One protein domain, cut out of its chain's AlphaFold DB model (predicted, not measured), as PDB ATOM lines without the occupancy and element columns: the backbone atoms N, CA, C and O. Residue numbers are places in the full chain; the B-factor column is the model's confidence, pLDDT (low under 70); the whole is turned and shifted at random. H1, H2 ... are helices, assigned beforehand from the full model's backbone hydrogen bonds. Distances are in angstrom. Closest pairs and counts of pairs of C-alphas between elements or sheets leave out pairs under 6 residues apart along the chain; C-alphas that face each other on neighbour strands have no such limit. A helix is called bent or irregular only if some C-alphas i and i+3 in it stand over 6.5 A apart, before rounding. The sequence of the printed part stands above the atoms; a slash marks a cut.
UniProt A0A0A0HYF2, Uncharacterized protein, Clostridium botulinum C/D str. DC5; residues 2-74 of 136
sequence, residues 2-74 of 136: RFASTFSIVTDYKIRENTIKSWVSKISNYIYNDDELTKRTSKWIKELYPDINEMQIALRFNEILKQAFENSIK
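AT A GLANCE: This is residues 2 to 74 of the 136 residues of an uncharacterized protein of Clostridium botulinum C/D str. DC5 (UniProt A0A0A0HYF2). What does one see first? Two long helices, H2 and H4, pack on each other running opposite ways at 44 degrees, and H3 stands across one end of the pair. At the other end residues 2 to 15, which hold H1 and the first three residues of H2, stick out as an arm that makes much of the length. What is it built of, and how large is it? The printed part has 73 residues with four named helices, H1, H2, H3 and H4 in chain order, and no named strand; its class is all helix. It is loose, with a radius of gyration of the C-alphas of 15.6 A, and spans 50 by 24 by 17 A.

IN THESE COORDINATES: Where is the longest helix by residues? H2, residues 13 to 32, runs 27.8 A from C-alpha 13 at (10.279, 0.998, 9.169) to C-alpha 32 at (-14.577, 4.412, -2.870). Which helices follow it? H3, residues 35 to 48, is 20.1 A long. H4, residues 54 to 72, is 27.5 A long and ends at C-alpha 72 at (-2.221, -3.281, 15.278); it is irregular, but only just, with C-alphas 55 and 58 6.9 A apart. What comes before H2? H1, residues 2 to 10, is 12.3 A long and begins at C-alpha 2 at (21.554, -14.039, 9.409).

HOW THE PARTS SIT: What does H2 touch? Residues 20 to 28 of H2 touch residues 62 to 70 of H4 at a steep tilt of 44 degrees, opposite ways; the closest C-alphas, of Ile 20 and Phe 69, are 6.4 A apart. H2 and H3 touch only at the corner by their link, where the closest C-alphas, of Ile 31 and Leu 37, are 5.4 A apart. How do H3 and H4 stand? Residues 42 to 46 of H3 touch residues 57 to 61 of H4, about perpendicular at 78 degrees, with the closest C-alphas, of Ser 42 and Ile 57, 6.3 A apart. Where is H1? H1 is close to H2 but not clearly touching, its closest C-alphas being Ile 9 and Ile 15 at 7.7 A, and it is apart from H3 and H4. What do the backbones show? In H1, H2 and H3 every O i to N i+4 pair is within hydrogen-bond range, and in H4 13 of 15 are.

THE WHOLE: How far does it reach? The two C-alphas farthest apart, of Arg 2 and Asp 51, are 51.6 A apart; without residues 2 to 15 the body spans 31 by 23 by 16 A. Is there a cut or a long link? The printed part has no cut, and the three links are tight. Where is the model's confidence low? The mean pLDDT of the printed part is 83.2, with residues 2 to 12 and 73 to 74 under 70.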
ATOM      1  N   ARG A   2      22.814 -13.999  10.192       50.44
ATOM      2  CA  ARG A   2      21.554 -14.039   9.409       50.44
ATOM      3  C   ARG A   2      20.297 -13.585  10.177       50.44
ATOM      4  O   ARG A   2      19.440 -12.930   9.603       50.44
ATOM      5  N   PHE A   3      20.222 -13.872  11.479       54.16
ATOM      6  CA  PHE A   3      19.130 -13.423  12.354       54.16
ATOM      7  C   PHE A   3      18.995 -11.895  12.391       54.16
ATOM      8  O   PHE A   3      17.937 -11.363  12.086       54.16
ATOM      9  N   ALA A   4      20.087 -11.190  12.699       52.50
ATOM     10  CA  ALA A   4      20.083  -9.735  12.807       52.50
ATOM     11  C   ALA A   4      19.762  -9.057  11.466       52.50
ATOM     12  O   ALA A   4      19.044  -8.066  11.456       52.50
ATOM     13  N   SER A   5      20.234  -9.605  10.338       50.84
ATOM     14  CA  SER A   5      19.914  -9.060   9.014       50.84
ATOM     15  C   SER A   5      18.446  -9.256   8.643       50.84
ATOM     16  O   SER A   5      17.805  -8.310   8.207       50.84
ATOM     17  N   THR A   6      17.881 -10.452   8.847       57.81
ATOM     18  CA  THR A   6      16.468 -10.711   8.531       57.81
ATOM     19  C   THR A   6      15.543  -9.965   9.485       57.81
ATOM     20  O   THR A   6      14.571  -9.365   9.037       57.81
ATOM     21  N   PHE A   7      15.876  -9.926  10.777       59.16
ATOM     22  CA  PHE A   7      15.137  -9.145  11.763       59.16
ATOM     23  C   PHE A   7      15.177  -7.657  11.408       59.16
ATOM     24  O   PHE A   7      14.123  -7.054  11.285       59.16
ATOM     25  N   SER A   8      16.357  -7.105  11.104       55.03
ATOM     26  CA  SER A   8      16.509  -5.709  10.678       55.03
ATOM     27  C   SER A   8      15.712  -5.368   9.416       55.03
ATOM     28  O   SER A   8      15.260  -4.234   9.303       55.03
ATOM     29  N   ILE A   9      15.548  -6.308   8.478       57.19
ATOM     30  CA  ILE A   9      14.735  -6.120   7.267       57.19
ATOM     31  C   ILE A   9      13.240  -6.162   7.614       57.19
ATOM     32  O   ILE A   9      12.486  -5.295   7.191       57.19
ATOM     33  N   VAL A  10      12.783  -7.136   8.404       57.75
ATOM     34  CA  VAL A  10      11.356  -7.277   8.759       57.75
ATOM     35  C   VAL A  10      10.892  -6.160   9.700       57.75
ATOM     36  O   VAL A  10       9.750  -5.711   9.617       57.75
ATOM     37  N   THR A  11      11.782  -5.663  10.557       60.69
ATOM     38  CA  THR A  11      11.545  -4.478  11.387       60.69
ATOM     39  C   THR A  11      11.895  -3.172  10.677       60.69
ATOM     40  O   THR A  11      11.850  -2.116  11.314       60.69
ATOM     41  N   ASP A  12      12.266  -3.207   9.390       67.38
ATOM     42  CA  ASP A  12      12.555  -1.997   8.631       67.38
ATOM     43  C   ASP A  12      11.279  -1.158   8.541       67.38
ATOM     44  O   ASP A  12      10.261  -1.545   7.951       67.38
ATOM     45  N   TYR A  13      11.354   0.024   9.147       71.00
ATOM     46  CA  TYR A  13      10.279   0.998   9.169       71.00
ATOM     47  C   TYR A  13       9.728   1.285   7.767       71.00
ATOM     48  O   TYR A  13       8.515   1.387   7.607       71.00
ATOM     49  N   LYS A  14      10.579   1.350   6.736       74.75
ATOM     50  CA  LYS A  14      10.149   1.620   5.360       74.75
ATOM     51  C   LYS A  14       9.305   0.483   4.799       74.75
ATOM     52  O   LYS A  14       8.314   0.744   4.121       74.75
ATOM     53  N   ILE A  15       9.663  -0.771   5.079       76.12
ATOM     54  CA  ILE A  15       8.887  -1.933   4.617       76.12
ATOM     55  C   ILE A  15       7.521  -1.950   5.304       76.12
ATOM     56  O   ILE A  15       6.495  -2.128   4.638       76.12
ATOM     57  N   ARG A  16       7.486  -1.685   6.613       75.38
ATOM     58  CA  ARG A  16       6.235  -1.567   7.368       75.38
ATOM     59  C   ARG A  16       5.370  -0.417   6.858       75.38
ATOM     60  O   ARG A  16       4.195  -0.628   6.580       75.38
ATOM     61  N   GLU A  17       5.940   0.768   6.677       82.62
ATOM     62  CA  GLU A  17       5.225   1.942   6.170       82.62
ATOM     63  C   GLU A  17       4.641   1.678   4.776       82.62
ATOM     64  O   GLU A  17       3.471   1.972   4.527       82.62
ATOM     65  N   ASN A  18       5.415   1.064   3.878       86.25
ATOM     66  CA  ASN A  18       4.948   0.694   2.542       86.25
ATOM     67  C   ASN A  18       3.823  -0.345   2.593       86.25
ATOM     68  O   ASN A  18       2.849  -0.239   1.845       86.25
ATOM     69  N   THR A  19       3.922  -1.316   3.501       83.81
ATOM     70  CA  THR A  19       2.875  -2.319   3.717       83.81
ATOM     71  C   THR A  19       1.588  -1.655   4.201       83.81
ATOM     72  O   THR A  19       0.534  -1.871   3.606       83.81
ATOM     73  N   ILE A  20       1.670  -0.781   5.210       86.50
ATOM     74  CA  ILE A  20       0.521  -0.019   5.724       86.50
ATOM     75  C   ILE A  20      -0.112   0.810   4.609       86.50
ATOM     76  O   ILE A  20      -1.314   0.711   4.387       86.50
ATOM     77  N   LYS A  21       0.689   1.578   3.860       90.19
ATOM     78  CA  LYS A  21       0.204   2.372   2.720       90.19
ATOM     79  C   LYS A  21      -0.523   1.508   1.692       90.19
ATOM     80  O   LYS A  21      -1.583   1.905   1.218       90.19
ATOM     81  N   SER A  22       0.010   0.326   1.375       92.25
ATOM     82  CA  SER A  22      -0.625  -0.607   0.438       92.25
ATOM     83  C   SER A  22      -1.986  -1.092   0.945       92.25
ATOM     84  O   SER A  22      -2.957  -1.071   0.192       92.25
ATOM     85  N   TRP A  23      -2.088  -1.483   2.217       90.06
ATOM     86  CA  TRP A  23      -3.350  -1.936   2.811       90.06
ATOM     87  C   TRP A  23      -4.385  -0.821   2.915       90.06
ATOM     88  O   TRP A  23      -5.528  -1.021   2.507       90.06
ATOM     89  N   VAL A  24      -3.979   0.361   3.384       92.06
ATOM     90  CA  VAL A  24      -4.844   1.547   3.432       92.06
ATOM     91  C   VAL A  24      -5.357   1.873   2.032       92.06
ATOM     92  O   VAL A  24      -6.556   2.033   1.847       92.06
ATOM     93  N   SER A  25      -4.481   1.873   1.023       92.19
ATOM     94  CA  SER A  25      -4.867   2.108  -0.370       92.19
ATOM     95  C   SER A  25      -5.877   1.074  -0.883       92.19
ATOM     96  O   SER A  25      -6.883   1.454  -1.473       92.19
ATOM     97  N   LYS A  26      -5.666  -0.223  -0.619       92.94
ATOM     98  CA  LYS A  26      -6.598  -1.289  -1.028       92.94
ATOM     99  C   LYS A  26      -7.979  -1.135  -0.391       92.94
ATOM    100  O   LYS A  26      -8.975  -1.264  -1.095       92.94
ATOM    101  N   ILE A  27      -8.035  -0.849   0.910       91.19
ATOM    102  CA  ILE A  27      -9.300  -0.662   1.637       91.19
ATOM    103  C   ILE A  27     -10.016   0.591   1.138       91.19
ATOM    104  O   ILE A  27     -11.199   0.529   0.820       91.19
ATOM    105  N   SER A  28      -9.292   1.704   1.010       90.56
ATOM    106  CA  SER A  28      -9.841   2.952   0.485       90.56
ATOM    107  C   SER A  28     -10.392   2.768  -0.928       90.56
ATOM    108  O   SER A  28     -11.518   3.166  -1.188       90.56
ATOM    109  N   ASN A  29      -9.664   2.091  -1.820       93.06
ATOM    110  CA  ASN A  29     -10.147   1.815  -3.175       93.06
ATOM    111  C   ASN A  29     -11.387   0.911  -3.174       93.06
ATOM    112  O   ASN A  29     -12.314   1.157  -3.935       93.06
ATOM    113  N   TYR A  30     -11.428  -0.118  -2.324       92.88
ATOM    114  CA  TYR A  30     -12.601  -0.985  -2.206       92.88
ATOM    115  C   TYR A  30     -13.847  -0.208  -1.762       92.88
ATOM    116  O   TYR A  30     -14.920  -0.409  -2.318       92.88
ATOM    117  N   ILE A  31     -13.693   0.712  -0.807       90.88
ATOM    118  CA  ILE A  31     -14.791   1.543  -0.301       90.88
ATOM    119  C   ILE A  31     -15.215   2.589  -1.335       90.88
ATOM    120  O   ILE A  31     -16.404   2.724  -1.589       90.88
ATOM    121  N   TYR A  32     -14.271   3.313  -1.943       88.19
ATOM    122  CA  TYR A  32     -14.577   4.412  -2.870       88.19
ATOM    123  C   TYR A  32     -15.063   3.957  -4.249       88.19
ATOM    124  O   TYR A  32     -15.579   4.775  -5.005       88.19
ATOM    125  N   ASN A  33     -14.933   2.670  -4.573       92.69
ATOM    126  CA  ASN A  33     -15.547   2.082  -5.763       92.69
ATOM    127  C   ASN A  33     -17.032   1.715  -5.556       92.69
ATOM    128  O   ASN A  33     -17.672   1.258  -6.500       92.69
ATOM    129  N   ASP A  34     -17.568   1.893  -4.346       93.69
ATOM    130  CA  ASP A  34     -18.950   1.581  -3.984       93.69
ATOM    131  C   ASP A  34     -19.605   2.787  -3.279       93.69
ATOM    132  O   ASP A  34     -19.198   3.223  -2.195       93.69
ATOM    133  N   ASP A  35     -20.647   3.340  -3.904       91.81
ATOM    134  CA  ASP A  35     -21.359   4.522  -3.408       91.81
ATOM    135  C   ASP A  35     -22.058   4.283  -2.058       91.81
ATOM    136  O   ASP A  35     -22.173   5.205  -1.241       91.81
ATOM    137  N   GLU A  36     -22.541   3.066  -1.800       94.06
ATOM    138  CA  GLU A  36     -23.198   2.711  -0.543       94.06
ATOM    139  C   GLU A  36     -22.170   2.630   0.588       94.06
ATOM    140  O   GLU A  36     -22.351   3.248   1.647       94.06
ATOM    141  N   LEU A  37     -21.048   1.945   0.346       91.19
ATOM    142  CA  LEU A  37     -19.946   1.862   1.306       91.19
ATOM    143  C   LEU A  37     -19.338   3.236   1.586       91.19
ATOM    144  O   LEU A  37     -19.037   3.554   2.741       91.19
ATOM    145  N   THR A  38     -19.214   4.082   0.566       91.81
ATOM    146  CA  THR A  38     -18.715   5.455   0.702       91.81
ATOM    147  C   THR A  38     -19.630   6.300   1.586       91.81
ATOM    148  O   THR A  38     -19.158   6.959   2.521       91.81
ATOM    149  N   LYS A  39     -20.949   6.254   1.359       93.25
ATOM    150  CA  LYS A  39     -21.929   6.968   2.198       93.25
ATOM    151  C   LYS A  39     -21.909   6.465   3.635       93.25
ATOM    152  O   LYS A  39     -21.899   7.267   4.569       93.25
ATOM    153  N   ARG A  40     -21.863   5.144   3.822       93.56
ATOM    154  CA  ARG A  40     -21.824   4.513   5.146       93.56
ATOM    155  C   ARG A  40     -20.569   4.906   5.921       93.56
ATOM    156  O   ARG A  40     -20.672   5.336   7.066       93.56
ATOM    157  N   THR A  41     -19.409   4.831   5.277       91.25
ATOM    158  CA  THR A  41     -18.125   5.228   5.869       91.25
ATOM    159  C   THR A  41     -18.121   6.714   6.221       91.25
ATOM    160  O   THR A  41     -17.718   7.088   7.320       91.25
ATOM    161  N   SER A  42     -18.650   7.568   5.342       92.00
ATOM    162  CA  SER A  42     -18.757   9.006   5.613       92.00
ATOM    163  C   SER A  42     -19.657   9.306   6.811       92.00
ATOM    164  O   SER A  42     -19.324  10.164   7.628       92.00
ATOM    165  N   LYS A  43     -20.767   8.573   6.957       94.12
ATOM    166  CA  LYS A  43     -21.654   8.682   8.121       94.12
ATOM    167  C   LYS A  43     -20.924   8.310   9.411       94.12
ATOM    168  O   LYS A  43     -20.970   9.089  10.354       94.12
ATOM    169  N   TRP A  44     -20.199   7.193   9.433       94.31
ATOM    170  CA  TRP A  44     -19.409   6.785  10.601       94.31
ATOM    171  C   TRP A  44     -18.362   7.823  10.999       94.31
ATOM    172  O   TRP A  44     -18.181   8.105  12.181       94.31
ATOM    173  N   ILE A  45     -17.687   8.435  10.024       93.75
ATOM    174  CA  ILE A  45     -16.716   9.493  10.313       93.75
ATOM    175  C   ILE A  45     -17.400  10.742  10.878       93.75
ATOM    176  O   ILE A  45     -16.884  11.300  11.840       93.75
ATOM    177  N   LYS A  46     -18.563  11.150  10.350       94.44
ATOM    178  CA  LYS A  46     -19.356  12.257  10.916       94.44
ATOM    179  C   LYS A  46     -19.888  11.935  12.321       94.44
ATOM    180  O   LYS A  46     -19.964  12.826  13.152       94.44
ATOM    181  N   GLU A  47     -20.221  10.678  12.617       94.31
ATOM    182  CA  GLU A  47     -20.626  10.253  13.969       94.31
ATOM    183  C   GLU A  47     -19.470  10.362  14.976       94.31
ATOM    184  O   GLU A  47     -19.682  10.768  16.116       94.31
ATOM    185  N   LEU A  48     -18.244  10.041  14.553       92.50
ATOM    186  CA  LEU A  48     -17.045  10.166  15.390       92.50
ATOM    187  C   LEU A  48     -16.536  11.611  15.498       92.50
ATOM    188  O   LEU A  48     -15.974  11.990  16.525       92.50
ATOM    189  N   TYR A  49     -16.710  12.405  14.440       92.81
ATOM    190  CA  TYR A  49     -16.254  13.791  14.333       92.81
ATOM    191  C   TYR A  49     -17.384  14.665  13.766       92.81
ATOM    192  O   TYR A  49     -17.404  14.919  12.561       92.81
ATOM    193  N   PRO A  50     -18.320  15.138  14.608       90.38
ATOM    194  CA  PRO A  50     -19.522  15.848  14.152       90.38
ATOM    195  C   PRO A  50     -19.247  17.123  13.348       90.38
ATOM    196  O   PRO A  50     -19.978  17.421  12.405       90.38
ATOM    197  N   ASP A  51     -18.165  17.834  13.673       92.25
ATOM    198  CA  ASP A  51     -17.817  19.125  13.066       92.25
ATOM    199  C   ASP A  51     -16.920  18.999  11.819       92.25
ATOM    200  O   ASP A  51     -16.405  19.996  11.307       92.25
ATOM    201  N   ILE A  52     -16.674  17.778  11.332       92.69
ATOM    202  CA  ILE A  52     -15.769  17.564  10.203       92.69
ATOM    203  C   ILE A  52     -16.378  18.056   8.884       92.69
ATOM    204  O   ILE A  52     -17.517  17.742   8.532       92.69
ATOM    205  N   ASN A  53     -15.583  18.791   8.104       91.19
ATOM    206  CA  ASN A  53     -15.968  19.180   6.753       91.19
ATOM    207  C   ASN A  53     -16.041  17.940   5.844       91.19
ATOM    208  O   ASN A  53     -15.188  17.056   5.908       91.19
ATOM    209  N   GLU A  54     -17.021  17.901   4.944       85.44
ATOM    210  CA  GLU A  54     -17.219  16.813   3.985       85.44
ATOM    211  C   GLU A  54     -15.973  16.530   3.129       85.44
ATOM    212  O   GLU A  54     -15.605  15.374   2.933       85.44
ATOM    213  N   MET A  55     -15.234  17.573   2.736       85.50
ATOM    214  CA  MET A  55     -13.964  17.438   2.008       85.50
ATOM    215  C   MET A  55     -12.850  16.787   2.844       85.50
ATOM    216  O   MET A  55     -11.893  16.248   2.292       85.50
ATOM    217  N   GLN A  56     -12.949  16.837   4.174       90.31
ATOM    218  CA  GLN A  56     -11.945  16.304   5.099       90.31
ATOM    219  C   GLN A  56     -12.238  14.866   5.542       90.31
ATOM    220  O   GLN A  56     -11.348  14.213   6.085       90.31
ATOM    221  N   ILE A  57     -13.438  14.339   5.281       90.38
ATOM    222  CA  ILE A  57     -13.837  12.982   5.687       90.38
ATOM    223  C   ILE A  57     -12.882  11.929   5.129       90.38
ATOM    224  O   ILE A  57     -12.388  11.087   5.875       90.38
ATOM    225  N   ALA A  58     -12.575  12.003   3.832       88.12
ATOM    226  CA  ALA A  58     -11.694  11.042   3.175       88.12
ATOM    227  C   ALA A  58     -10.262  11.087   3.733       88.12
ATOM    228  O   ALA A  58      -9.615  10.049   3.898       88.12
ATOM    229  N   LEU A  59      -9.769  12.286   4.056       89.81
ATOM    230  CA  LEU A  59      -8.467  12.468   4.694       89.81
ATOM    231  C   LEU A  59      -8.472  11.829   6.086       89.81
ATOM    232  O   LEU A  59      -7.613  11.007   6.399       89.81
ATOM    233  N   ARG A  60      -9.485  12.153   6.892       92.88
ATOM    234  CA  ARG A  60      -9.587  11.682   8.271       92.88
ATOM    235  C   ARG A  60      -9.757  10.172   8.357       92.88
ATOM    236  O   ARG A  60      -9.147   9.533   9.208       92.88
ATOM    237  N   PHE A  61     -10.534   9.593   7.450       92.31
ATOM    238  CA  PHE A  61     -10.666   8.149   7.322       92.31
ATOM    239  C   PHE A  61      -9.311   7.474   7.063       92.31
ATOM    240  O   PHE A  61      -8.948   6.532   7.768       92.31
ATOM    241  N   ASN A  62      -8.526   7.995   6.112       90.44
ATOM    242  CA  ASN A  62      -7.188   7.472   5.827       90.44
ATOM    243  C   ASN A  62      -6.246   7.592   7.037       90.44
ATOM    244  O   ASN A  62      -5.484   6.662   7.305       90.44
ATOM    245  N   GLU A  63      -6.297   8.700   7.782       90.69
ATOM    246  CA  GLU A  63      -5.508   8.874   9.009       90.69
ATOM    247  C   GLU A  63      -5.863   7.830  10.071       90.69
ATOM    248  O   GLU A  63      -4.968   7.202  10.635       90.69
ATOM    249  N   ILE A  64      -7.158   7.609  10.311       89.69
ATOM    250  CA  ILE A  64      -7.643   6.636  11.297       89.69
ATOM    251  C   ILE A  64      -7.236   5.220  10.899       89.69
ATOM    252  O   ILE A  64      -6.730   4.476  11.736       89.69
ATOM    253  N   LEU A  65      -7.403   4.850   9.625       89.25
ATOM    254  CA  LEU A  65      -6.957   3.549   9.129       89.25
ATOM    255  C   LEU A  65      -5.453   3.369   9.317       89.25
ATOM    256  O   LEU A  65      -5.015   2.339   9.827       89.25
ATOM    257  N   LYS A  66      -4.658   4.371   8.931       88.19
ATOM    258  CA  LYS A  66      -3.204   4.328   9.086       88.19
ATOM    259  C   LYS A  66      -2.823   4.122  10.551       88.19
ATOM    260  O   LYS A  66      -2.063   3.203  10.840       88.19
ATOM    261  N   GLN A  67      -3.400   4.899  11.465       85.38
ATOM    262  CA  GLN A  67      -3.161   4.755  12.904       85.38
ATOM    263  C   GLN A  67      -3.591   3.382  13.429       85.38
ATOM    264  O   GLN A  67      -2.878   2.777  14.228       85.38
ATOM    265  N   ALA A  68      -4.727   2.856  12.969       83.69
ATOM    266  CA  ALA A  68      -5.196   1.532  13.359       83.69
ATOM    267  C   ALA A  68      -4.197   0.439  12.946       83.69
ATOM    268  O   ALA A  68      -3.853  -0.413  13.767       83.69
ATOM    269  N   PHE A  69      -3.669   0.488  11.720       82.06
ATOM    270  CA  PHE A  69      -2.634  -0.444  11.266       82.06
ATOM    271  C   PHE A  69      -1.303  -0.244  11.987       82.06
ATOM    272  O   PHE A  69      -0.666  -1.220  12.376       82.06
ATOM    273  N   GLU A  70      -0.882   0.999  12.212       77.19
ATOM    274  CA  GLU A  70       0.322   1.292  12.989       77.19
ATOM    275  C   GLU A  70       0.222   0.708  14.402       77.19
ATOM    276  O   GLU A  70       1.168   0.082  14.868       77.19
ATOM    277  N   ASN A  71      -0.937   0.801  15.049       73.94
ATOM    278  CA  ASN A  71      -1.133   0.252  16.390       73.94
ATOM    279  C   ASN A  71      -1.337  -1.272  16.412       73.94
ATOM    280  O   ASN A  71      -1.067  -1.904  17.430       73.94
ATOM    281  N   SER A  72      -1.817  -1.865  15.314       70.94
ATOM    282  CA  SER A  72      -2.221  -3.281  15.278       70.94
ATOM    283  C   SER A  72      -1.204  -4.212  14.620       70.94
ATOM    284  O   SER A  72      -1.285  -5.423  14.818       70.94
ATOM    285  N   ILE A  73      -0.257  -3.696  13.826       67.31
ATOM    286  CA  ILE A  73       0.779  -4.531  13.210       67.31
ATOM    287  C   ILE A  73       1.721  -5.035  14.295       67.31
ATOM    288  O   ILE A  73       2.539  -4.288  14.828       67.31
ATOM    289  N   LYS A  74       1.613  -6.333  14.569       64.69
ATOM    290  CA  LYS A  74       2.513  -7.079  15.440       64.69
ATOM    291  C   LYS A  74       3.475  -7.886  14.580       64.69
ATOM    292  O   LYS A  74       3.058  -8.548  13.631       64.69
TER     293      LYS A  74